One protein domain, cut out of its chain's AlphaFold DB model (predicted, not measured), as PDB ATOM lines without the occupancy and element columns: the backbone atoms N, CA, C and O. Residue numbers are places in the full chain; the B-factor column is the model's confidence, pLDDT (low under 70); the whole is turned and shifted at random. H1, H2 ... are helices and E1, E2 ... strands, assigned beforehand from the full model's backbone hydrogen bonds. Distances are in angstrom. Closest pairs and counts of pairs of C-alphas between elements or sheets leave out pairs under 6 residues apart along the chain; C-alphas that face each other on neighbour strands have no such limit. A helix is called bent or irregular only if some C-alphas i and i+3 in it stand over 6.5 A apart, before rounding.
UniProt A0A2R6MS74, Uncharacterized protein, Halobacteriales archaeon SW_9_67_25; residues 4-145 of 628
ATOM      1  N   THR A   4     -44.595  62.494 -82.889       63.09
ATOM      2  CA  THR A   4     -45.173  62.236 -84.209       63.09
ATOM      3  C   THR A   4     -45.482  60.753 -84.290       63.09
ATOM      4  O   THR A   4     -44.567  59.925 -84.206       63.09
ATOM      5  N   ASP A   5     -46.761  60.432 -84.435       73.81
ATOM      6  CA  ASP A   5     -47.243  59.063 -84.534       73.81
ATOM      7  C   ASP A   5     -47.315  58.690 -86.017       73.81
ATOM      8  O   ASP A   5     -47.925  59.396 -86.820       73.81
ATOM      9  N   THR A   6     -46.644  57.610 -86.409       68.56
ATOM     10  CA  THR A   6     -46.690  57.095 -87.785       68.56
ATOM     11  C   THR A   6     -47.160  55.649 -87.751       68.56
ATOM     12  O   THR A   6     -46.499  54.798 -87.159       68.56
ATOM     13  N   THR A   7     -48.311  55.373 -88.361       65.50
ATOM     14  CA  THR A   7     -48.870  54.018 -88.445       65.50
ATOM     15  C   THR A   7     -48.446  53.386 -89.763       65.50
ATOM     16  O   THR A   7     -48.730  53.939 -90.826       65.50
ATOM     17  N   ASN A   8     -47.751  52.250 -89.710       74.88
ATOM     18  CA  ASN A   8     -47.403  51.509 -90.923       74.88
ATOM     19  C   ASN A   8     -48.632  50.769 -91.496       74.88
ATOM     20  O   ASN A   8     -49.691  50.684 -90.871       74.88
ATOM     21  N   SER A   9     -48.488  50.198 -92.693       64.00
ATOM     22  CA  SER A   9     -49.538  49.432 -93.385       64.00
ATOM     23  C   SER A   9     -50.002  48.169 -92.641       64.00
ATOM     24  O   SER A   9     -51.060  47.638 -92.966       64.00
ATOM     25  N   ALA A  10     -49.253  47.711 -91.633       72.75
ATOM     26  CA  ALA A  10     -49.597  46.582 -90.767       72.75
ATOM     27  C   ALA A  10     -50.310  47.007 -89.462       72.75
ATOM     28  O   ALA A  10     -50.589  46.164 -88.614       72.75
ATOM     29  N   GLY A  11     -50.610  48.299 -89.284       70.62
ATOM     30  CA  GLY A  11     -51.296  48.822 -88.097       70.62
ATOM     31  C   GLY A  11     -50.386  49.088 -86.891       70.62
ATOM     32  O   GLY A  11     -50.880  49.458 -85.827       70.62
ATOM     33  N   THR A  12     -49.065  48.944 -87.026       59.62
ATOM     34  CA  THR A  12     -48.102  49.269 -85.965       59.62
ATOM     35  C   THR A  12     -47.913  50.782 -85.877       59.62
ATOM     36  O   THR A  12     -47.499  51.417 -86.851       59.62
ATOM     37  N   VAL A  13     -48.183  51.367 -84.706       63.31
ATOM     38  CA  VAL A  13     -48.001  52.803 -84.447       63.31
ATOM     39  C   VAL A  13     -46.606  53.048 -83.878       63.31
ATOM     40  O   VAL A  13     -46.321  52.701 -82.734       63.31
ATOM     41  N   THR A  14     -45.736  53.681 -84.661       63.97
ATOM     42  CA  THR A  14     -44.429  54.148 -84.187       63.97
ATOM     43  C   THR A  14     -44.589  55.541 -83.590       63.97
ATOM     44  O   THR A  14     -44.901  56.490 -84.312       63.97
ATOM     45  N   LYS A  15     -44.371  55.679 -82.278       62.00
ATOM     46  CA  LYS A  15     -44.341  56.982 -81.597       62.00
ATOM     47  C   LYS A  15     -42.919  57.521 -81.556       62.00
ATOM     48  O   LYS A  15     -42.078  57.002 -80.825       62.00
ATOM     49  N   ARG A  16     -42.643  58.584 -82.310       62.91
ATOM     50  CA  ARG A  16     -41.330  59.239 -82.305       62.91
ATOM     51  C   ARG A  16     -41.355  60.454 -81.388       62.91
ATOM     52  O   ARG A  16     -41.969  61.463 -81.713       62.91
ATOM     53  N   TRP A  17     -40.661  60.363 -80.259       61.22
ATOM     54  CA  TRP A  17     -40.500  61.464 -79.312       61.22
ATOM     55  C   TRP A  17     -39.226  62.241 -79.635       61.22
ATOM     56  O   TRP A  17     -38.119  61.743 -79.438       61.22
ATOM     57  N   VAL A  18     -39.357  63.469 -80.138       65.06
ATOM     58  CA  VAL A  18     -38.189  64.290 -80.486       65.06
ATOM     59  C   VAL A  18     -37.903  65.265 -79.347       65.06
ATOM     60  O   VAL A  18     -38.601  66.260 -79.154       65.06
ATOM     61  N   SER A  19     -36.860  64.991 -78.560       78.31
ATOM     62  CA  SER A  19     -36.316  65.975 -77.620       78.31
ATOM     63  C   SER A  19     -35.285  66.832 -78.338       78.31
ATOM     64  O   SER A  19     -34.137  66.431 -78.512       78.31
ATOM     65  N   THR A  20     -35.671  68.046 -78.732       78.50
ATOM     66  CA  THR A  20     -34.746  69.006 -79.353       78.50
ATOM     67  C   THR A  20     -33.554  69.316 -78.442       78.50
ATOM     68  O   THR A  20     -32.452  69.541 -78.933       78.50
ATOM     69  N   LYS A  21     -33.753  69.300 -77.114       81.81
ATOM     70  CA  LYS A  21     -32.667  69.472 -76.136       81.81
ATOM     71  C   LYS A  21     -31.672  68.315 -76.202       81.81
ATOM     72  O   LYS A  21     -30.476  68.572 -76.261       81.81
ATOM     73  N   LEU A  22     -32.164  67.076 -76.255       79.69
ATOM     74  CA  LEU A  22     -31.320  65.886 -76.355       79.69
ATOM     75  C   LEU A  22     -30.595  65.839 -77.703       79.69
ATOM     76  O   LEU A  22     -29.383  65.688 -77.733       79.69
ATOM     77  N   TYR A  23     -31.302  66.087 -78.809       81.31
ATOM     78  CA  TYR A  23     -30.706  66.161 -80.146       81.31
ATOM     79  C   TYR A  23     -29.575  67.199 -80.221       81.31
ATOM     80  O   TYR A  23     -28.489  66.903 -80.710       81.31
ATOM     81  N   ARG A  24     -29.797  68.410 -79.684       82.50
ATOM     82  CA  ARG A  24     -28.762  69.457 -79.618       82.50
ATOM     83  C   ARG A  24     -27.610  69.088 -78.690       82.50
ATOM     84  O   ARG A  24     -26.495  69.526 -78.936       82.50
ATOM     85  N   TRP A  25     -27.875  68.336 -77.623       86.31
ATOM     86  CA  TRP A  25     -26.832  67.837 -76.735       86.31
ATOM     87  C   TRP A  25     -25.954  66.810 -77.457       86.31
ATOM     88  O   TRP A  25     -24.740  66.991 -77.484       86.31
ATOM     89  N   PHE A  26     -26.545  65.816 -78.128       83.44
ATOM     90  CA  PHE A  26     -25.790  64.844 -78.926       83.44
ATOM     91  C   PHE A  26     -24.993  65.542 -80.035       83.44
ATOM     92  O   PHE A  26     -23.789  65.349 -80.137       83.44
ATOM     93  N   GLY A  27     -25.620  66.459 -80.777       82.44
ATOM     94  CA  GLY A  27     -24.943  67.224 -81.828       82.44
ATOM     95  C   GLY A  27     -23.818  68.153 -81.348       82.44
ATOM     96  O   GLY A  27     -23.074  68.654 -82.179       82.44
ATOM     97  N   ARG A  28     -23.688  68.413 -80.040       84.75
ATOM     98  CA  ARG A  28     -22.580  69.199 -79.468       84.75
ATOM     99  C   ARG A  28     -21.489  68.349 -78.825       84.75
ATOM    100  O   ARG A  28     -20.376  68.838 -78.708       84.75
ATOM    101  N   ASN A  29     -21.822  67.145 -78.361       81.88
ATOM    102  CA  ASN A  29     -20.928  66.343 -77.517       81.88
ATOM    103  C   ASN A  29     -20.483  65.027 -78.167       81.88
ATOM    104  O   ASN A  29     -19.448  64.500 -77.787       81.88
ATOM    105  N   VAL A  30     -21.262  64.486 -79.103       86.06
ATOM    106  CA  VAL A  30     -21.043  63.172 -79.730       86.06
ATOM    107  C   VAL A  30     -21.598  63.198 -81.160       86.06
ATOM    108  O   VAL A  30     -22.591  62.553 -81.498       86.06
ATOM    109  N   THR A  31     -20.991  64.025 -82.008       85.12
ATOM    110  CA  THR A  31     -21.396  64.216 -83.412       85.12
ATOM    111  C   THR A  31     -21.285  62.940 -84.248       85.12
ATOM    112  O   THR A  31     -22.072  62.733 -85.167       85.12
ATOM    113  N   GLU A  32     -20.370  62.052 -83.879       85.50
ATOM    114  CA  GLU A  32     -20.024  60.803 -84.557       85.50
ATOM    115  C   GLU A  32     -21.210  59.829 -84.674       85.50
ATOM    116  O   GLU A  32     -21.357  59.123 -85.674       85.50
ATOM    117  N   VAL A  33     -22.123  59.841 -83.695       82.50
ATOM    118  CA  VAL A  33     -23.335  58.997 -83.704       82.50
ATOM    119  C   VAL A  33     -24.531  59.660 -84.396       82.50
ATOM    120  O   VAL A  33     -25.579  59.032 -84.553       82.50
ATOM    121  N   MET A  34     -24.388  60.921 -84.816       83.38
ATOM    122  CA  MET A  34     -25.447  61.711 -85.461       83.38
ATOM    123  C   MET A  34     -25.457  61.579 -86.990       83.38
ATOM    124  O   MET A  34     -26.355  62.120 -87.640       83.38
ATOM    125  N   HIS A  35     -24.488  60.858 -87.556       84.44
ATOM    126  CA  HIS A  35     -24.418  60.541 -88.979       84.44
ATOM    127  C   HIS A  35     -25.433  59.465 -89.399       84.44
ATOM    128  O   HIS A  35     -26.109  58.830 -88.581       84.44
ATOM    129  N   THR A  36     -25.561  59.269 -90.712       86.62
ATOM    130  CA  THR A  36     -26.402  58.208 -91.278       86.62
ATOM    131  C   THR A  36     -25.885  56.825 -90.876       86.62
ATOM    132  O   THR A  36     -24.718  56.669 -90.537       86.62
ATOM    133  N   ALA A  37     -26.732  55.791 -90.930       84.25
ATOM    134  CA  ALA A  37     -26.379  54.453 -90.443       84.25
ATOM    135  C   ALA A  37     -25.088  53.865 -91.049       84.25
ATOM    136  O   ALA A  37     -24.419  53.100 -90.367       84.25
ATOM    137  N   ARG A  38     -24.725  54.236 -92.287       89.62
ATOM    138  CA  ARG A  38     -23.498  53.777 -92.967       89.62
ATOM    139  C   ARG A  38     -22.243  54.563 -92.569       89.62
ATOM    140  O   ARG A  38     -21.135  54.062 -92.714       89.62
ATOM    141  N   GLU A  39     -22.411  55.763 -92.026       87.81
ATOM    142  CA  GLU A  39     -21.329  56.689 -91.661       87.81
ATOM    143  C   GLU A  39     -21.174  56.855 -90.141       87.81
ATOM    144  O   GLU A  39     -20.337  57.633 -89.687       87.81
ATOM    145  N   LYS A  40     -21.990  56.155 -89.345       89.19
ATOM    146  CA  LYS A  40     -21.888  56.165 -87.882       89.19
ATOM    147  C   LYS A  40     -20.503  55.709 -87.430       89.19
ATOM    148  O   LYS A  40     -19.938  54.778 -87.992       89.19
ATOM    149  N   ARG A  41     -20.005  56.333 -86.366       89.88
ATOM    150  CA  ARG A  41     -18.762  55.964 -85.676       89.88
ATOM    151  C   ARG A  41     -18.987  55.964 -84.165       89.88
ATOM    152  O   ARG A  41     -19.902  56.645 -83.687       89.88
ATOM    153  N   LEU A  42     -18.166  55.230 -83.412       89.25
ATOM    154  CA  LEU A  42     -18.087  55.464 -81.968       89.25
ATOM    155  C   LEU A  42     -17.537  56.877 -81.727       89.25
ATOM    156  O   LEU A  42     -16.627  57.313 -82.435       89.25
ATOM    157  N   PRO A  43     -18.024  57.595 -80.703       88.25
ATOM    158  CA  PRO A  43     -17.416  58.855 -80.323       88.25
ATOM    159  C   PRO A  43     -15.959  58.663 -79.904       88.25
ATOM    160  O   PRO A  43     -15.643  57.811 -79.071       88.25
ATOM    161  N   SER A  44     -15.084  59.520 -80.420       82.12
ATOM    162  CA  SER A  44     -13.650  59.528 -80.096       82.12
ATOM    163  C   SER A  44     -13.390  59.642 -78.587       82.12
ATOM    164  O   SER A  44     -12.511  58.974 -78.047       82.12
ATOM    165  N   ALA A  45     -14.223  60.414 -77.882       81.75
ATOM    166  CA  ALA A  45     -14.183  60.550 -76.427       81.75
ATOM    167  C   ALA A  45     -14.443  59.232 -75.676       81.75
ATOM    168  O   ALA A  45     -13.924  59.060 -74.579       81.75
ATOM    169  N   VAL A  46     -15.227  58.308 -76.248       84.44
ATOM    170  CA  VAL A  46     -15.455  56.972 -75.671       84.44
ATOM    171  C   VAL A  46     -14.259  56.075 -75.957       84.44
ATOM    172  O   VAL A  46     -13.748  55.446 -75.038       84.44
ATOM    173  N   LEU A  47     -13.767  56.058 -77.200       78.38
ATOM    174  CA  LEU A  47     -12.589  55.265 -77.561       78.38
ATOM    175  C   LEU A  47     -11.342  55.693 -76.774       78.38
ATOM    176  O   LEU A  47     -10.506  54.846 -76.478       78.38
ATOM    177  N   GLY A  48     -11.206  56.971 -76.418       76.75
ATOM    178  CA  GLY A  48     -10.116  57.489 -75.583       76.75
ATOM    179  C   GLY A  48     -10.347  57.397 -74.069       76.75
ATOM    180  O   GLY A  48      -9.503  57.866 -73.311       76.75
ATOM    181  N   ALA A  49     -11.480  56.853 -73.616       83.19
ATOM    182  CA  ALA A  49     -11.807  56.768 -72.196       83.19
ATOM    183  C   ALA A  49     -11.146  55.559 -71.510       83.19
ATOM    184  O   ALA A  49     -10.485  54.734 -72.144       83.19
ATOM    185  N   SER A  50     -11.334  55.452 -70.193       88.06
ATOM    186  CA  SER A  50     -10.894  54.285 -69.430       88.06
ATOM    187  C   SER A  50     -11.616  53.011 -69.875       88.06
ATOM    188  O   SER A  50     -12.743  53.058 -70.379       88.06
ATOM    189  N   GLU A  51     -10.986  51.864 -69.616       86.19
ATOM    190  CA  GLU A  51     -11.542  50.534 -69.888       86.19
ATOM    191  C   GLU A  51     -12.974  50.384 -69.346       86.19
ATOM    192  O   GLU A  51     -13.863  49.912 -70.048       86.19
ATOM    193  N   GLU A  52     -13.240  50.898 -68.141       90.31
ATOM    194  CA  GLU A  52     -14.567  50.859 -67.520       90.31
ATOM    195  C   GLU A  52     -15.637  51.620 -68.318       90.31
ATOM    196  O   GLU A  52     -16.781  51.172 -68.433       90.31
ATOM    197  N   VAL A  53     -15.288  52.781 -68.877       89.75
ATOM    198  CA  VAL A  53     -16.219  53.581 -69.684       89.75
ATOM    199  C   VAL A  53     -16.505  52.879 -71.009       89.75
ATOM    200  O   VAL A  53     -17.664  52.806 -71.420       89.75
ATOM    201  N   ILE A  54     -15.471  52.319 -71.640       90.62
ATOM    202  CA  ILE A  54     -15.598  51.541 -72.878       90.62
ATOM    203  C   ILE A  54     -16.466  50.305 -72.637       90.62
ATOM    204  O   ILE A  54     -17.413  50.070 -73.383       90.62
ATOM    205  N   ARG A  55     -16.221  49.566 -71.550       93.81
ATOM    206  CA  ARG A  55     -17.022  48.408 -71.141       93.81
ATOM    207  C   ARG A  55     -18.498  48.765 -70.996       93.81
ATOM    208  O   ARG A  55     -19.348  48.114 -71.596       93.81
ATOM    209  N   ARG A  56     -18.828  49.831 -70.258       92.62
ATOM    210  CA  ARG A  56     -20.228  50.274 -70.098       92.62
ATOM    211  C   ARG A  56     -20.862  50.721 -71.409       92.62
ATOM    212  O   ARG A  56     -22.052  50.490 -71.614       92.62
ATOM    213  N   PHE A  57     -20.085  51.347 -72.290       93.12
ATOM    214  CA  PHE A  57     -20.554  51.664 -73.632       93.12
ATOM    215  C   PHE A  57     -20.876  50.385 -74.413       93.12
ATOM    216  O   PHE A  57     -21.959  50.294 -74.986       93.12
ATOM    217  N   LEU A  58     -19.990  49.385 -74.387       94.75
ATOM    218  CA  LEU A  58     -20.183  48.100 -75.063       94.75
ATOM    219  C   LEU A  58     -21.397  47.331 -74.533       94.75
ATOM    220  O   LEU A  58     -22.117  46.752 -75.337       94.75
ATOM    221  N   VAL A  59     -21.685  47.381 -73.225       94.38
ATOM    222  CA  VAL A  59     -22.926  46.826 -72.644       94.38
ATOM    223  C   VAL A  59     -24.159  47.447 -73.312       94.38
ATOM    224  O   VAL A  59     -25.053  46.741 -73.775       94.38
ATOM    225  N   GLY A  60     -24.198  48.781 -73.402       91.44
ATOM    226  CA  GLY A  60     -25.299  49.496 -74.050       91.44
ATOM    227  C   GLY A  60     -25.367  49.244 -75.558       91.44
ATOM    228  O   GLY A  60     -26.455  49.088 -76.108       91.44
ATOM    229  N   ALA A  61     -24.213  49.167 -76.219       91.94
ATOM    230  CA  ALA A  61     -24.118  48.856 -77.636       91.94
ATOM    231  C   ALA A  61     -24.596  47.432 -77.934       91.94
ATOM    232  O   ALA A  61     -25.313  47.232 -78.906       91.94
ATOM    233  N   PHE A  62     -24.276  46.449 -77.089       93.94
ATOM    234  CA  PHE A  62     -24.700  45.064 -77.286       93.94
ATOM    235  C   PHE A  62     -26.213  44.903 -77.106       93.94
ATOM    236  O   PHE A  62     -26.857  44.177 -77.863       93.94
ATOM    237  N   ALA A  63     -26.812  45.644 -76.172       88.44
ATOM    238  CA  ALA A  63     -28.264  45.681 -76.018       88.44
ATOM    239  C   ALA A  63     -28.989  46.171 -77.292       88.44
ATOM    240  O   ALA A  63     -30.119  45.762 -77.543       88.44
ATOM    241  N   GLY A  64     -28.353  47.032 -78.098       87.50
ATOM    242  CA  GLY A  64     -28.917  47.549 -79.350       87.50
ATOM    243  C   GLY A  64     -28.510  46.762 -80.598       87.50
ATOM    244  O   GLY A  64     -29.367  46.276 -81.330       87.50
ATOM    245  N   ASP A  65     -27.205  46.648 -80.831       90.06
ATOM    246  CA  ASP A  65     -26.598  46.126 -82.062       90.06
ATOM    247  C   ASP A  65     -26.081  44.682 -81.903       90.06
ATOM    248  O   ASP A  65     -25.596  44.085 -82.864       90.06
ATOM    249  N   GLY A  66     -26.132  44.116 -80.695       91.88
ATOM    250  CA  GLY A  66     -25.643  42.769 -80.403       91.88
ATOM    251  C   GLY A  66     -26.553  41.661 -80.928       91.88
ATOM    252  O   GLY A  66     -27.742  41.865 -81.163       91.88
ATOM    253  N   GLY A  67     -26.008  40.455 -81.056       92.00
ATOM    254  CA  GLY A  67     -26.740  39.246 -81.414       92.00
ATOM    255  C   GLY A  67     -26.030  37.989 -80.919       92.00
ATOM    256  O   GLY A  67     -24.798  37.920 -80.916       92.00
ATOM    257  N   VAL A  68     -26.824  36.999 -80.505       90.94
ATOM    258  CA  VAL A  68     -26.372  35.651 -80.143       90.94
ATOM    259  C   VAL A  68     -27.007  34.679 -81.135       90.94
ATOM    260  O   VAL A  68     -28.225  34.569 -81.222       90.94
ATOM    261  N   GLU A  69     -26.173  34.023 -81.931       86.12
ATOM    262  CA  GLU A  69     -26.536  32.988 -82.896       86.12
ATOM    263  C   GLU A  69     -26.109  31.610 -82.352       86.12
ATOM    264  O   GLU A  69     -25.343  31.503 -81.392       86.12
ATOM    265  N   SER A  70     -26.556  30.520 -82.983       81.56
ATOM    266  CA  SER A  70     -26.233  29.154 -82.538       81.56
ATOM    267  C   SER A  70     -24.730  28.851 -82.489       81.56
ATOM    268  O   SER A  70     -24.302  28.008 -81.690       81.56
ATOM    269  N   GLU A  71     -23.950  29.530 -83.335       81.38
ATOM    270  CA  GLU A  71     -22.509  29.323 -83.522       81.38
ATOM    271  C   GLU A  71     -21.667  30.594 -83.313       81.38
ATOM    272  O   GLU A  71     -20.453  30.556 -83.515       81.38
ATOM    273  N   ALA A  72     -22.270  31.724 -82.922       88.06
ATOM    274  CA  ALA A  72     -21.544  32.988 -82.856       88.06
ATOM    275  C   ALA A  72     -22.196  34.039 -81.950       88.06
ATOM    276  O   ALA A  72     -23.414  34.113 -81.839       88.06
ATOM    277  N   ILE A  73     -21.378  34.929 -81.386       93.25
ATOM    278  CA  ILE A  73     -21.824  36.182 -80.759       93.25
ATOM    279  C   ILE A  73     -21.243  37.340 -81.571       93.25
ATOM    280  O   ILE A  73     -20.073  37.290 -81.953       93.25
ATOM    281  N   SER A  74     -22.035  38.367 -81.882       94.69
ATOM    282  CA  SER A  74     -21.558  39.490 -82.701       94.69
ATOM    283  C   SER A  74     -22.275  40.810 -82.445       94.69
ATOM    284  O   SER A  74     -23.362  40.829 -81.875       94.69
ATOM    285  N   PHE A  75     -21.669  41.903 -82.908       95.56
ATOM    286  CA  PHE A  75     -22.355  43.169 -83.185       95.56
ATOM    287  C   PHE A  75     -22.672  43.257 -84.677       95.56
ATOM    288  O   PHE A  75     -21.827  42.880 -85.490       95.56
ATOM    289  N   SER A  76     -23.831  43.797 -85.041       94.44
ATOM    290  CA  SER A  76     -24.252  44.006 -86.429       94.44
ATOM    291  C   SER A  76     -24.484  45.487 -86.720       94.44
ATOM    292  O   SER A  76     -25.168  46.181 -85.971       94.44
ATOM    293  N   THR A  77     -23.915  45.996 -87.814       94.25
ATOM    294  CA  THR A  77     -24.046  47.406 -88.202       94.25
ATOM    295  C   THR A  77     -23.952  47.608 -89.712       94.25
ATOM    296  O   THR A  77     -23.257  46.884 -90.411       94.25
ATOM    297  N   ALA A  78     -24.616  48.635 -90.246       92.62
ATOM    298  CA  ALA A  78     -24.490  49.019 -91.656       92.62
ATOM    299  C   ALA A  78     -23.204  49.817 -91.959       92.62
ATOM    300  O   ALA A  78     -22.895  50.059 -93.127       92.62
ATOM    301  N   SER A  79     -22.475  50.269 -90.931       93.44
ATOM    302  CA  SER A  79     -21.244  51.048 -91.093       93.44
ATOM    303  C   SER A  79     -20.004  50.188 -90.895       93.44
ATOM    304  O   SER A  79     -19.784  49.641 -89.817       93.44
ATOM    305  N   GLU A  80     -19.143  50.155 -91.911       91.69
ATOM    306  CA  GLU A  80     -17.810  49.557 -91.804       91.69
ATOM    307  C   GLU A  80     -16.972  50.242 -90.715       91.69
ATOM    308  O   GLU A  80     -16.284  49.578 -89.944       91.69
ATOM    309  N   GLY A  81     -17.064  51.574 -90.623       88.19
ATOM    310  CA  GLY A  81     -16.348  52.354 -89.619       88.19
ATOM    311  C   GLY A  81     -16.771  51.984 -88.201       88.19
ATOM    312  O   GLY A  81     -15.913  51.732 -87.365       88.19
ATOM    313  N   LEU A  82     -18.079  51.861 -87.951       92.50
ATOM    314  CA  LEU A  82     -18.579  51.438 -86.642       92.50
ATOM    315  C   LEU A  82     -18.181  49.992 -86.300       92.50
ATOM    316  O   LEU A  82     -17.895  49.704 -85.144       92.50
ATOM    317  N   ALA A  83     -18.133  49.089 -87.286       90.81
ATOM    318  CA  ALA A  83     -17.669  47.717 -87.069       90.81
ATOM    319  C   ALA A  83     -16.186  47.671 -86.658       90.81
ATOM    320  O   ALA A  83     -15.821  46.932 -85.745       90.81
ATOM    321  N   ARG A  84     -15.343  48.503 -87.286       86.94
ATOM    322  CA  ARG A  84     -13.940  48.680 -86.879       86.94
ATOM    323  C   ARG A  84     -13.841  49.251 -85.469       86.94
ATOM    324  O   ARG A  84     -13.163  48.665 -84.634       86.94
ATOM    325  N   ASP A  85     -14.612  50.292 -85.168       92.75
ATOM    326  CA  ASP A  85     -14.613  50.894 -83.836       92.75
ATOM    327  C   ASP A  85     -15.095  49.914 -82.741       92.75
ATOM    328  O   ASP A  85     -14.608  49.961 -81.610       92.75
ATOM    329  N   TYR A  86     -16.043  49.015 -83.045       93.38
ATOM    330  CA  TYR A  86     -16.428  47.940 -82.127       93.38
ATOM    331  C   TYR A  86     -15.282  46.960 -81.902       93.38
ATOM    332  O   TYR A  86     -15.014  46.609 -80.754       93.38
ATOM    333  N   ALA A  87     -14.590  46.538 -82.962       87.50
ATOM    334  CA  ALA A  87     -13.444  45.643 -82.835       87.50
ATOM    335  C   ALA A  87     -12.332  46.262 -81.973       87.50
ATOM    336  O   ALA A  87     -11.765  45.603 -81.096       87.50
ATOM    337  N   ASP A  88     -12.096  47.554 -82.158       84.19
ATOM    338  CA  ASP A  88     -11.146  48.353 -81.398       84.19
ATOM    339  C   ASP A  88     -11.529  48.477 -79.917       84.19
ATOM    340  O   ASP A  88     -10.709  48.248 -79.023       84.19
ATOM    341  N   ALA A  89     -12.792  48.806 -79.640       86.06
ATOM    342  CA  ALA A  89     -13.327  48.912 -78.287       86.06
ATOM    343  C   ALA A  89     -13.285  47.564 -77.545       86.06
ATOM    344  O   ALA A  89     -12.898  47.520 -76.379       86.06
ATOM    345  N   LEU A  90     -13.633  46.466 -78.226       88.62
ATOM    346  CA  LEU A  90     -13.530  45.105 -77.695       88.62
ATOM    347  C   LEU A  90     -12.079  44.743 -77.367       88.62
ATOM    348  O   LEU A  90     -11.804  44.232 -76.283       88.62
ATOM    349  N   SER A  91     -11.138  45.089 -78.247       83.62
ATOM    350  CA  SER A  91      -9.713  44.832 -78.013       83.62
ATOM    351  C   SER A  91      -9.204  45.538 -76.752       83.62
ATOM    352  O   SER A  91      -8.425  44.957 -75.997       83.62
ATOM    353  N   LYS A  92      -9.693  46.754 -76.461       80.50
ATOM    354  CA  LYS A  92      -9.325  47.513 -75.249       80.50
ATOM    355  C   LYS A  92      -9.817  46.895 -73.940       80.50
ATOM    356  O   LYS A  92      -9.225  47.176 -72.907       80.50
ATOM    357  N   VAL A  93     -10.853  46.058 -73.979       86.31
ATOM    358  CA  VAL A  93     -11.341  45.281 -72.822       86.31
ATOM    359  C   VAL A  93     -10.861  43.820 -72.876       86.31
ATOM    360  O   VAL A  93     -11.392  42.931 -72.213       86.31
ATOM    361  N   GLY A  94      -9.858  43.540 -73.715       80.88
ATOM    362  CA  GLY A  94      -9.264  42.215 -73.858       80.88
ATOM    363  C   GLY A  94     -10.162  41.193 -74.557       80.88
ATOM    364  O   GLY A  94      -9.938  39.993 -74.390       80.88
ATOM    365  N   VAL A  95     -11.173  41.625 -75.313       87.19
ATOM    366  CA  VAL A  95     -12.030  40.748 -76.116       87.19
ATOM    367  C   VAL A  95     -11.574  40.775 -77.572       87.19
ATOM    368  O   VAL A  95     -11.652  41.799 -78.244       87.19
ATOM    369  N   ALA A  96     -11.141  39.630 -78.095       84.19
ATOM    370  CA  ALA A  96     -10.789  39.520 -79.502       84.19
ATOM    371  C   ALA A  96     -12.031  39.412 -80.392       84.19
ATOM    372  O   ALA A  96     -13.031  38.771 -80.044       84.19
ATOM    373  N   SER A  97     -11.942  40.001 -81.582       88.12
ATOM    374  CA  SER A  97     -13.029  40.001 -82.554       88.12
ATOM    375  C   SER A  97     -12.535  39.878 -83.996       88.12
ATOM    376  O   SER A  97     -11.361  40.105 -84.291       88.12
ATOM    377  N   ARG A  98     -13.437  39.496 -84.908       88.12
ATOM    378  CA  ARG A  98     -13.215  39.503 -86.360       88.12
ATOM    379  C   ARG A  98     -14.343  40.243 -87.066       88.12
ATOM    380  O   ARG A  98     -15.514  40.054 -86.739       88.12
ATOM    381  N   ILE A  99     -13.995  41.027 -88.076       89.12
ATOM    382  CA  ILE A  99     -14.967  41.756 -88.891       89.12
ATOM    383  C   ILE A  99     -15.277  40.938 -90.143       89.12
ATOM    384  O   ILE A  99     -14.381  40.432 -90.818       89.12
ATOM    385  N   HIS A 100     -16.559  40.806 -90.458       90.50
ATOM    386  CA  HIS A 100     -17.043  40.138 -91.654       90.50
ATOM    387  C   HIS A 100     -18.156  40.960 -92.293       90.50
ATOM    388  O   HIS A 100     -19.068  41.405 -91.604       90.50
ATOM    389  N   TYR A 101     -18.100  41.138 -93.609       92.88
ATOM    390  CA  TYR A 101     -19.196  41.742 -94.354       92.88
ATOM    391  C   TYR A 101     -20.167  40.658 -94.825       92.88
ATOM    392  O   TYR A 101     -19.822  39.829 -95.671       92.88
ATOM    393  N   ASP A 102     -21.376  40.684 -94.274       89.12
ATOM    394  CA  ASP A 102     -22.484  39.828 -94.666       89.12
ATOM    395  C   ASP A 102     -23.172  40.419 -95.903       89.12
ATOM    396  O   ASP A 102     -23.875  41.431 -95.846       89.12
ATOM    397  N   ARG A 103     -22.956  39.771 -97.050       87.38
ATOM    398  CA  ARG A 103     -23.521  40.202 -98.336       87.38
ATOM    399  C   ARG A 103     -25.030  39.993 -98.433       87.38
ATOM    400  O   ARG A 103     -25.648  40.633 -99.277       87.38
ATOM    401  N   ALA A 104     -25.607  39.075 -97.655       86.31
ATOM    402  CA  ALA A 104     -27.039  38.793 -97.708       86.31
ATOM    403  C   ALA A 104     -27.833  39.889 -96.989       86.31
ATOM    404  O   ALA A 104     -28.833  40.369 -97.517       86.31
ATOM    405  N   GLU A 105     -27.332  40.321 -95.833       84.38
ATOM    406  CA  GLU A 105     -27.959  41.344 -94.987       84.38
ATOM    407  C   GLU A 105     -27.433  42.769 -95.257       84.38
ATOM    408  O   GLU A 105     -27.866  43.716 -94.605       84.38
ATOM    409  N   ASP A 106     -26.485  42.935 -96.193       89.56
ATOM    410  CA  ASP A 106     -25.777  44.199 -96.486       89.56
ATOM    411  C   ASP A 106     -25.293  44.903 -95.201       89.56
ATOM    412  O   ASP A 106     -25.521  46.096 -94.975       89.56
ATOM    413  N   SER A 107     -24.652  44.131 -94.319       92.94
ATOM    414  CA  SER A 107     -24.216  44.589 -92.999       92.94
ATOM    415  C   SER A 107     -22.849  44.030 -92.614       92.94
ATOM    416  O   SER A 107     -22.386  43.006 -93.112       92.94
ATOM    417  N   TRP A 108     -22.174  44.733 -91.719       94.62
ATOM    418  CA  TRP A 108     -20.910  44.341 -91.122       94.62
ATOM    419  C   TRP A 108     -21.162  43.699 -89.764       94.62
ATOM    420  O   TRP A 108     -21.771  44.308 -88.881       94.62
ATOM    421  N   LYS A 109     -20.652  42.482 -89.593       94.62
ATOM    422  CA  LYS A 109     -20.681  41.732 -88.341       94.62
ATOM    423  C   LYS A 109     -19.308  41.742 -87.683       94.62
ATOM    424  O   LYS A 109     -18.318  41.333 -88.288       94.62
ATOM    425  N   THR A 110     -19.263  42.179 -86.430       94.94
ATOM    426  CA  THR A 110     -18.080  42.109 -85.565       94.94
ATOM    427  C   THR A 110     -18.261  40.928 -84.629       94.94
ATOM    428  O   THR A 110     -18.938  41.031 -83.609       94.94
ATOM    429  N   TYR A 111     -17.727  39.779 -85.025       93.00
ATOM    430  CA  TYR A 111     -17.854  38.523 -84.297       93.00
ATOM    431  C   TYR A 111     -16.871  38.463 -83.137       93.00
ATOM    432  O   TYR A 111     -15.679  38.682 -83.341       93.00
ATOM    433  N   VAL A 112     -17.354  38.096 -81.955       91.56
ATOM    434  CA  VAL A 112     -16.516  37.750 -80.807       91.56
ATOM    435  C   VAL A 112     -15.831  36.419 -81.097       91.56
ATOM    436  O   VAL A 112     -16.470  35.455 -81.524       91.56
ATOM    437  N   MET A 113     -14.516  36.373 -80.910       83.81
ATOM    438  CA  MET A 113     -13.745  35.149 -81.116       83.81
ATOM    439  C   MET A 113     -14.028  34.154 -79.989       83.81
ATOM    440  O   MET A 113     -14.203  34.554 -78.839       83.81
ATOM    441  N   GLY A 114     -14.038  32.856 -80.314       76.69
ATOM    442  CA  GLY A 114     -14.398  31.779 -79.381       76.69
ATOM    443  C   GLY A 114     -13.652  31.850 -78.044       76.69
ATOM    444  O   GLY A 114     -14.251  31.676 -76.987       76.69
ATOM    445  N   ASP A 115     -12.372  32.216 -78.096       74.06
ATOM    446  CA  ASP A 115     -11.483  32.377 -76.942       74.06
ATOM    447  C   ASP A 115     -11.743  33.574 -76.035       74.06
ATOM    448  O   ASP A 115     -11.225  33.637 -74.925       74.06
ATOM    449  N   SER A 116     -12.569  34.501 -76.495       85.88
ATOM    450  CA  SER A 116     -12.923  35.715 -75.778       85.88
ATOM    451  C   SER A 116     -14.397  35.729 -75.399       85.88
ATOM    452  O   SER A 116     -14.850  36.682 -74.773       85.88
ATOM    453  N   THR A 117     -15.146  34.683 -75.758       88.31
ATOM    454  CA  THR A 117     -16.590  34.588 -75.534       88.31
ATOM    455  C   THR A 117     -16.939  34.639 -74.053       88.31
ATOM    456  O   THR A 117     -17.840  35.375 -73.675       88.31
ATOM    457  N   GLU A 118     -16.220  33.903 -73.204       88.56
ATOM    458  CA  GLU A 118     -16.467  33.903 -71.757       88.56
ATOM    459  C   GLU A 118     -16.236  35.293 -71.162       88.56
ATOM    460  O   GLU A 118     -17.142  35.872 -70.568       88.56
ATOM    461  N   ARG A 119     -15.072  35.889 -71.453       89.19
ATOM    462  CA  ARG A 119     -14.741  37.261 -71.049       89.19
ATOM    463  C   ARG A 119     -15.771  38.270 -71.555       89.19
ATOM    464  O   ARG A 119     -16.182  39.149 -70.807       89.19
ATOM    465  N   PHE A 120     -16.202  38.140 -72.806       93.00
ATOM    466  CA  PHE A 120     -17.226  38.994 -73.395       93.00
ATOM    467  C   PHE A 120     -18.559  38.868 -72.658       93.00
ATOM    468  O   PHE A 120     -19.154  39.878 -72.293       93.00
ATOM    469  N   VAL A 121     -19.025  37.644 -72.410       91.81
ATOM    470  CA  VAL A 121     -20.293  37.414 -71.716       91.81
ATOM    471  C   VAL A 121     -20.231  37.955 -70.292       91.81
ATOM    472  O   VAL A 121     -21.128  38.691 -69.897       91.81
ATOM    473  N   ASP A 122     -19.144  37.703 -69.569       90.25
ATOM    474  CA  ASP A 122     -18.996  38.145 -68.181       90.25
ATOM    475  C   ASP A 122     -18.867  39.672 -68.046       90.25
ATOM    476  O   ASP A 122     -19.330  40.254 -67.062       90.25
ATOM    477  N   GLN A 123     -18.252  40.346 -69.023       90.88
ATOM    478  CA  GLN A 123     -18.010  41.789 -68.955       90.88
ATOM    479  C   GLN A 123     -19.081  42.647 -69.639       90.88
ATOM    480  O   GLN A 123     -19.280  43.792 -69.222       90.88
ATOM    481  N   ILE A 124     -19.725  42.140 -70.696       92.81
ATOM    482  CA  ILE A 124     -20.560  42.932 -71.614       92.81
ATOM    483  C   ILE A 124     -22.013  42.442 -71.641       92.81
ATOM    484  O   ILE A 124     -22.928  43.265 -71.724       92.81
ATOM    485  N   VAL A 125     -22.266  41.135 -71.523       90.38
ATOM    486  CA  VAL A 125     -23.635  40.593 -71.534       90.38
ATOM    487  C   VAL A 125     -24.160  40.517 -70.103       90.38
ATOM    488  O   VAL A 125     -23.934  39.560 -69.373       90.38
ATOM    489  N   THR A 126     -24.873  41.554 -69.670       85.25
ATOM    490  CA  THR A 126     -25.438  41.578 -68.311       85.25
ATOM    491  C   THR A 126     -26.584  40.578 -68.151       85.25
ATOM    492  O   THR A 126     -27.292  40.280 -69.108       85.25
ATOM    493  N   THR A 127     -26.857  40.142 -66.919       82.94
ATOM    494  CA  THR A 127     -28.007  39.273 -66.584       82.94
ATOM    495  C   THR A 127     -29.370  39.903 -66.882       82.94
ATOM    496  O   THR A 127     -30.380  39.203 -66.884       82.94
ATOM    497  N   ALA A 128     -29.411  41.218 -67.112       81.06
ATOM    498  CA  ALA A 128     -30.605  41.942 -67.529       81.06
ATOM    499  C   ALA A 128     -30.872  41.850 -69.045       81.06
ATOM    500  O   ALA A 128     -31.972  42.194 -69.474       81.06
ATOM    501  N   ASP A 129     -29.895  41.415 -69.851       86.81
ATOM    502  CA  ASP A 129     -30.084  41.173 -71.282       86.81
ATOM    503  C   ASP A 129     -30.862  39.865 -71.487       86.81
ATOM    504  O   ASP A 129     -30.537  38.829 -70.903       86.81
ATOM    505  N   GLU A 130     -31.889  39.898 -72.333       86.38
ATOM    506  CA  GLU A 130     -32.748  38.739 -72.603       86.38
ATOM    507  C   GLU A 130     -31.987  37.552 -73.218       86.38
ATOM    508  O   GLU A 130     -32.398  36.403 -73.060       86.38
ATOM    509  N   ARG A 131     -30.833  37.812 -73.849       90.50
ATOM    510  CA  ARG A 131     -29.977  36.805 -74.495       90.50
ATOM    511  C   ARG A 131     -28.912  36.229 -73.564       90.50
ATOM    512  O   ARG A 131     -28.130  35.381 -73.992       90.50
ATOM    513  N   TYR A 132     -28.860  36.645 -72.295       89.12
ATOM    514  CA  TYR A 132     -27.825  36.207 -71.348       89.12
ATOM    515  C   TYR A 132     -27.741  34.678 -71.214       89.12
ATOM    516  O   TYR A 132     -26.655  34.103 -71.259       89.12
ATOM    517  N   ALA A 133     -28.888  34.001 -71.092       88.81
ATOM    518  CA  ALA A 133     -28.929  32.546 -70.941       88.81
ATOM    519  C   ALA A 133     -28.395  31.812 -72.186       88.81
ATOM    520  O   ALA A 133     -27.635  30.850 -72.065       88.81
ATOM    521  N   GLU A 134     -28.748  32.294 -73.379       90.12
ATOM    522  CA  GLU A 134     -28.264  31.745 -74.651       90.12
ATOM    523  C   GLU A 134     -26.757  31.969 -74.811       90.12
ATOM    524  O   GLU A 134     -26.029  31.047 -75.185       90.12
ATOM    525  N   ALA A 135     -26.271  33.160 -74.447       89.06
ATOM    526  CA  ALA A 135     -24.854  33.497 -74.482       89.06
ATOM    527  C   ALA A 135     -24.026  32.602 -73.542       89.06
ATOM    528  O   ALA A 135     -22.989  32.081 -73.950       89.06
ATOM    529  N   ARG A 136     -24.505  32.351 -72.314       90.88
ATOM    530  CA  ARG A 136     -23.848  31.431 -71.365       90.88
ATOM    531  C   ARG A 136     -23.807  29.994 -71.893       90.88
ATOM    532  O   ARG A 136     -22.757  29.364 -71.839       90.88
ATOM    533  N   SER A 137     -24.900  29.503 -72.479       88.00
ATOM    534  CA  SER A 137     -24.923  28.167 -73.092       88.00
ATOM    535  C   SER A 137     -23.981  28.053 -74.299       88.00
ATOM    536  O   SER A 137     -23.393  26.999 -74.546       88.00
ATOM    537  N   PHE A 138     -23.807  29.132 -75.069       88.25
ATOM    538  CA  PHE A 138     -22.819  29.175 -76.145       88.25
ATOM    539  C   PHE A 138     -21.379  29.107 -75.610       88.25
ATOM    540  O   PHE A 138     -20.584  28.342 -76.155       88.25
ATOM    541  N   VAL A 139     -21.057  29.831 -74.530       86.69
ATOM    542  CA  VAL A 139     -19.731  29.780 -73.877       86.69
ATOM    543  C   VAL A 139     -19.376  28.359 -73.446       86.69
ATOM    544  O   VAL A 139     -18.293  27.884 -73.778       86.69
ATOM    545  N   GLU A 140     -20.292  27.660 -72.771       85.38
ATOM    546  CA  GLU A 140     -20.071  26.283 -72.303       85.38
ATOM    547  C   GLU A 140     -19.700  25.349 -73.466       85.38
ATOM    548  O   GLU A 140     -18.648  24.713 -73.442       85.38
ATOM    549  N   ARG A 141     -20.490  25.359 -74.549       83.31
ATOM    550  CA  ARG A 141     -20.204  24.563 -75.759       83.31
ATOM    551  C   ARG A 141     -18.902  24.974 -76.450       83.31
ATOM    552  O   ARG A 141     -18.190  24.134 -77.001       83.31
ATOM    553  N   SER A 142     -18.602  26.273 -76.471       79.06
ATOM    554  CA  SER A 142     -17.400  26.800 -77.123       79.06
ATOM    555  C   SER A 142     -16.125  26.403 -76.376       79.06
ATOM    556  O   SER A 142     -15.128  26.091 -77.027       79.06
ATOM    557  N   ASN A 143     -16.162  26.362 -75.043       77.06
ATOM    558  CA  ASN A 143     -15.038  25.947 -74.204       77.06
ATOM    559  C   ASN A 143     -14.772  24.431 -74.262       77.06
ATOM    560  O   ASN A 143     -13.635  24.010 -74.076       77.06
ATOM    561  N   GLU A 144     -15.773  23.608 -74.587       74.88
ATOM    562  CA  GLU A 144     -15.590  22.161 -74.803       74.88
ATOM    563  C   GLU A 144     -14.880  21.820 -76.127       74.88
ATOM    564  O   GLU A 144     -14.384  20.704 -76.299       74.88
ATOM    565  N   THR A 145     -14.829  22.755 -77.082       68.56
ATOM    566  CA  THR A 145     -14.283  22.499 -78.422       68.56
ATOM    567  C   THR A 145     -12.793  22.861 -78.495       68.56
ATOM    568  O   THR A 145     -12.448  24.034 -78.338       68.56
TER     569      THR A 145
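Overview. This is residues 4 to 145 of the 628 residues of an uncharacterized protein of Halobacteriales archaeon SW_9_67_25 (UniProt A0A2R6MS74). The model has a main body and an arm: in the body, a strongly twisted sheet of four strands has H5 packed along one face and H4 standing up from the same face, while H6 packs on H4 and H7 folds back along H6. At one end of the longest axis is the arm, a two-strand hairpin of E1 and E2, with H1, H2 and H3 following along the chain between it and the body. The printed part has 142 residues with seven named helices and six named strands, in the order E1 E2 H1 H2 H3 H4 E3 E4 H5 E5 E6 H6 H7; the class is mixed, helices and strands. The larger sheet runs E3 E4 E6 E5, antiparallel throughout, as is the pair E1 and E2. The whole is compact, with a radius of gyration of the C-alphas of 16.6 A and spans of 51 by 41 by 31 A.

Arrangement. Begin at residues 4 to 7, E1, which form an antiparallel hairpin with residues 13 to 17, E2; look for N 6 and O 14, 2.9 A apart. Next, H1, residues 20 to 29, and H2, residues 31 to 34, only just touch, and only at the corner by their link, with the C-alphas of Gly 27 and Met 34 closest at 6.6 A. H3, residues 44 to 47, touches residues 53 to 57 alone of H4, residues 51 to 65; their closest C-alphas, of Val 46 and Ile 54, are 6.1 A apart. H4 is the hub, touching H3 and two helices still to come. Residues 66 to 69, E3, and 72 to 77, E4, form a hairpin, with N 67 and O 74 at 2.8 A. H4 lies over E3 and stands up from the sheet, its line rising 81 degrees. H5, residues 80 to 92, touches H4 with residues 89 to 92 alone, at a steep tilt of 42 degrees, opposite ways; the C-alphas of Ile 54 and Ala 89 are closest at 6.4 A. E5, residues 97 to 102, and E6, residues 107 to 112, form another hairpin, with N 100 and O 109 at 2.8 A; E6 also neighbours E4, with N 110 and O 75 at 2.8 A. H5 lies over E6 at a height of 8.7 A over the sheet and runs along the strands, at 6 degrees to E6 on the local plane. E4, H5 and E5 form a split strand-helix-strand unit, two strands running the same way with E6 between them, and its crossover is right-handed. H6, residues 114 to 124, touches H4 about perpendicular, at 82 degrees, with the C-alphas of Val 59 and Ile 124 closest at 4.7 A; it only grazes the sheet with residues 114 to 121. H7, residues 132 to 143, forms a helical hairpin with H6, at a shallow tilt of 28 degrees, opposite ways, the C-alphas of Glu 118 and Val 139 closest at 5.7 A. H5 and H7 on one face of the sheet make two layers, helices over strands. In H1, H4, H5 and H7 every O i to N i+4 pair is within hydrogen-bond range, in H6 5 of 7; H2 and H3 are too short for such a pair.

Along the chain. Find C-alpha 4 at (-45.173, 62.236, -84.209), where E1 begins. H4 starts at C-alpha 51, (-11.542, 50.534, -69.888), and runs 19.9 A to C-alpha 65; H5 runs 18.7 A from 80 to 92. E4, E5 and E6 measure 15.6 A, 15.4 A and 16.0 A. H6, 14.9 A long, is irregular: C-alphas 115 and 118 are 7.4 A apart. H7 runs 16.6 A to C-alpha 143 at (-15.038, 25.947, -74.204).

Size, cuts and confidence. The two C-alphas farthest apart, of Thr 20 and Thr 145, are 50.8 A apart. The printed part has no cut and no long link. Mean pLDDT of the printed part is 85.1; look for values under 70 at residues 4, 6 to 7, 9, 12 to 18 and 145.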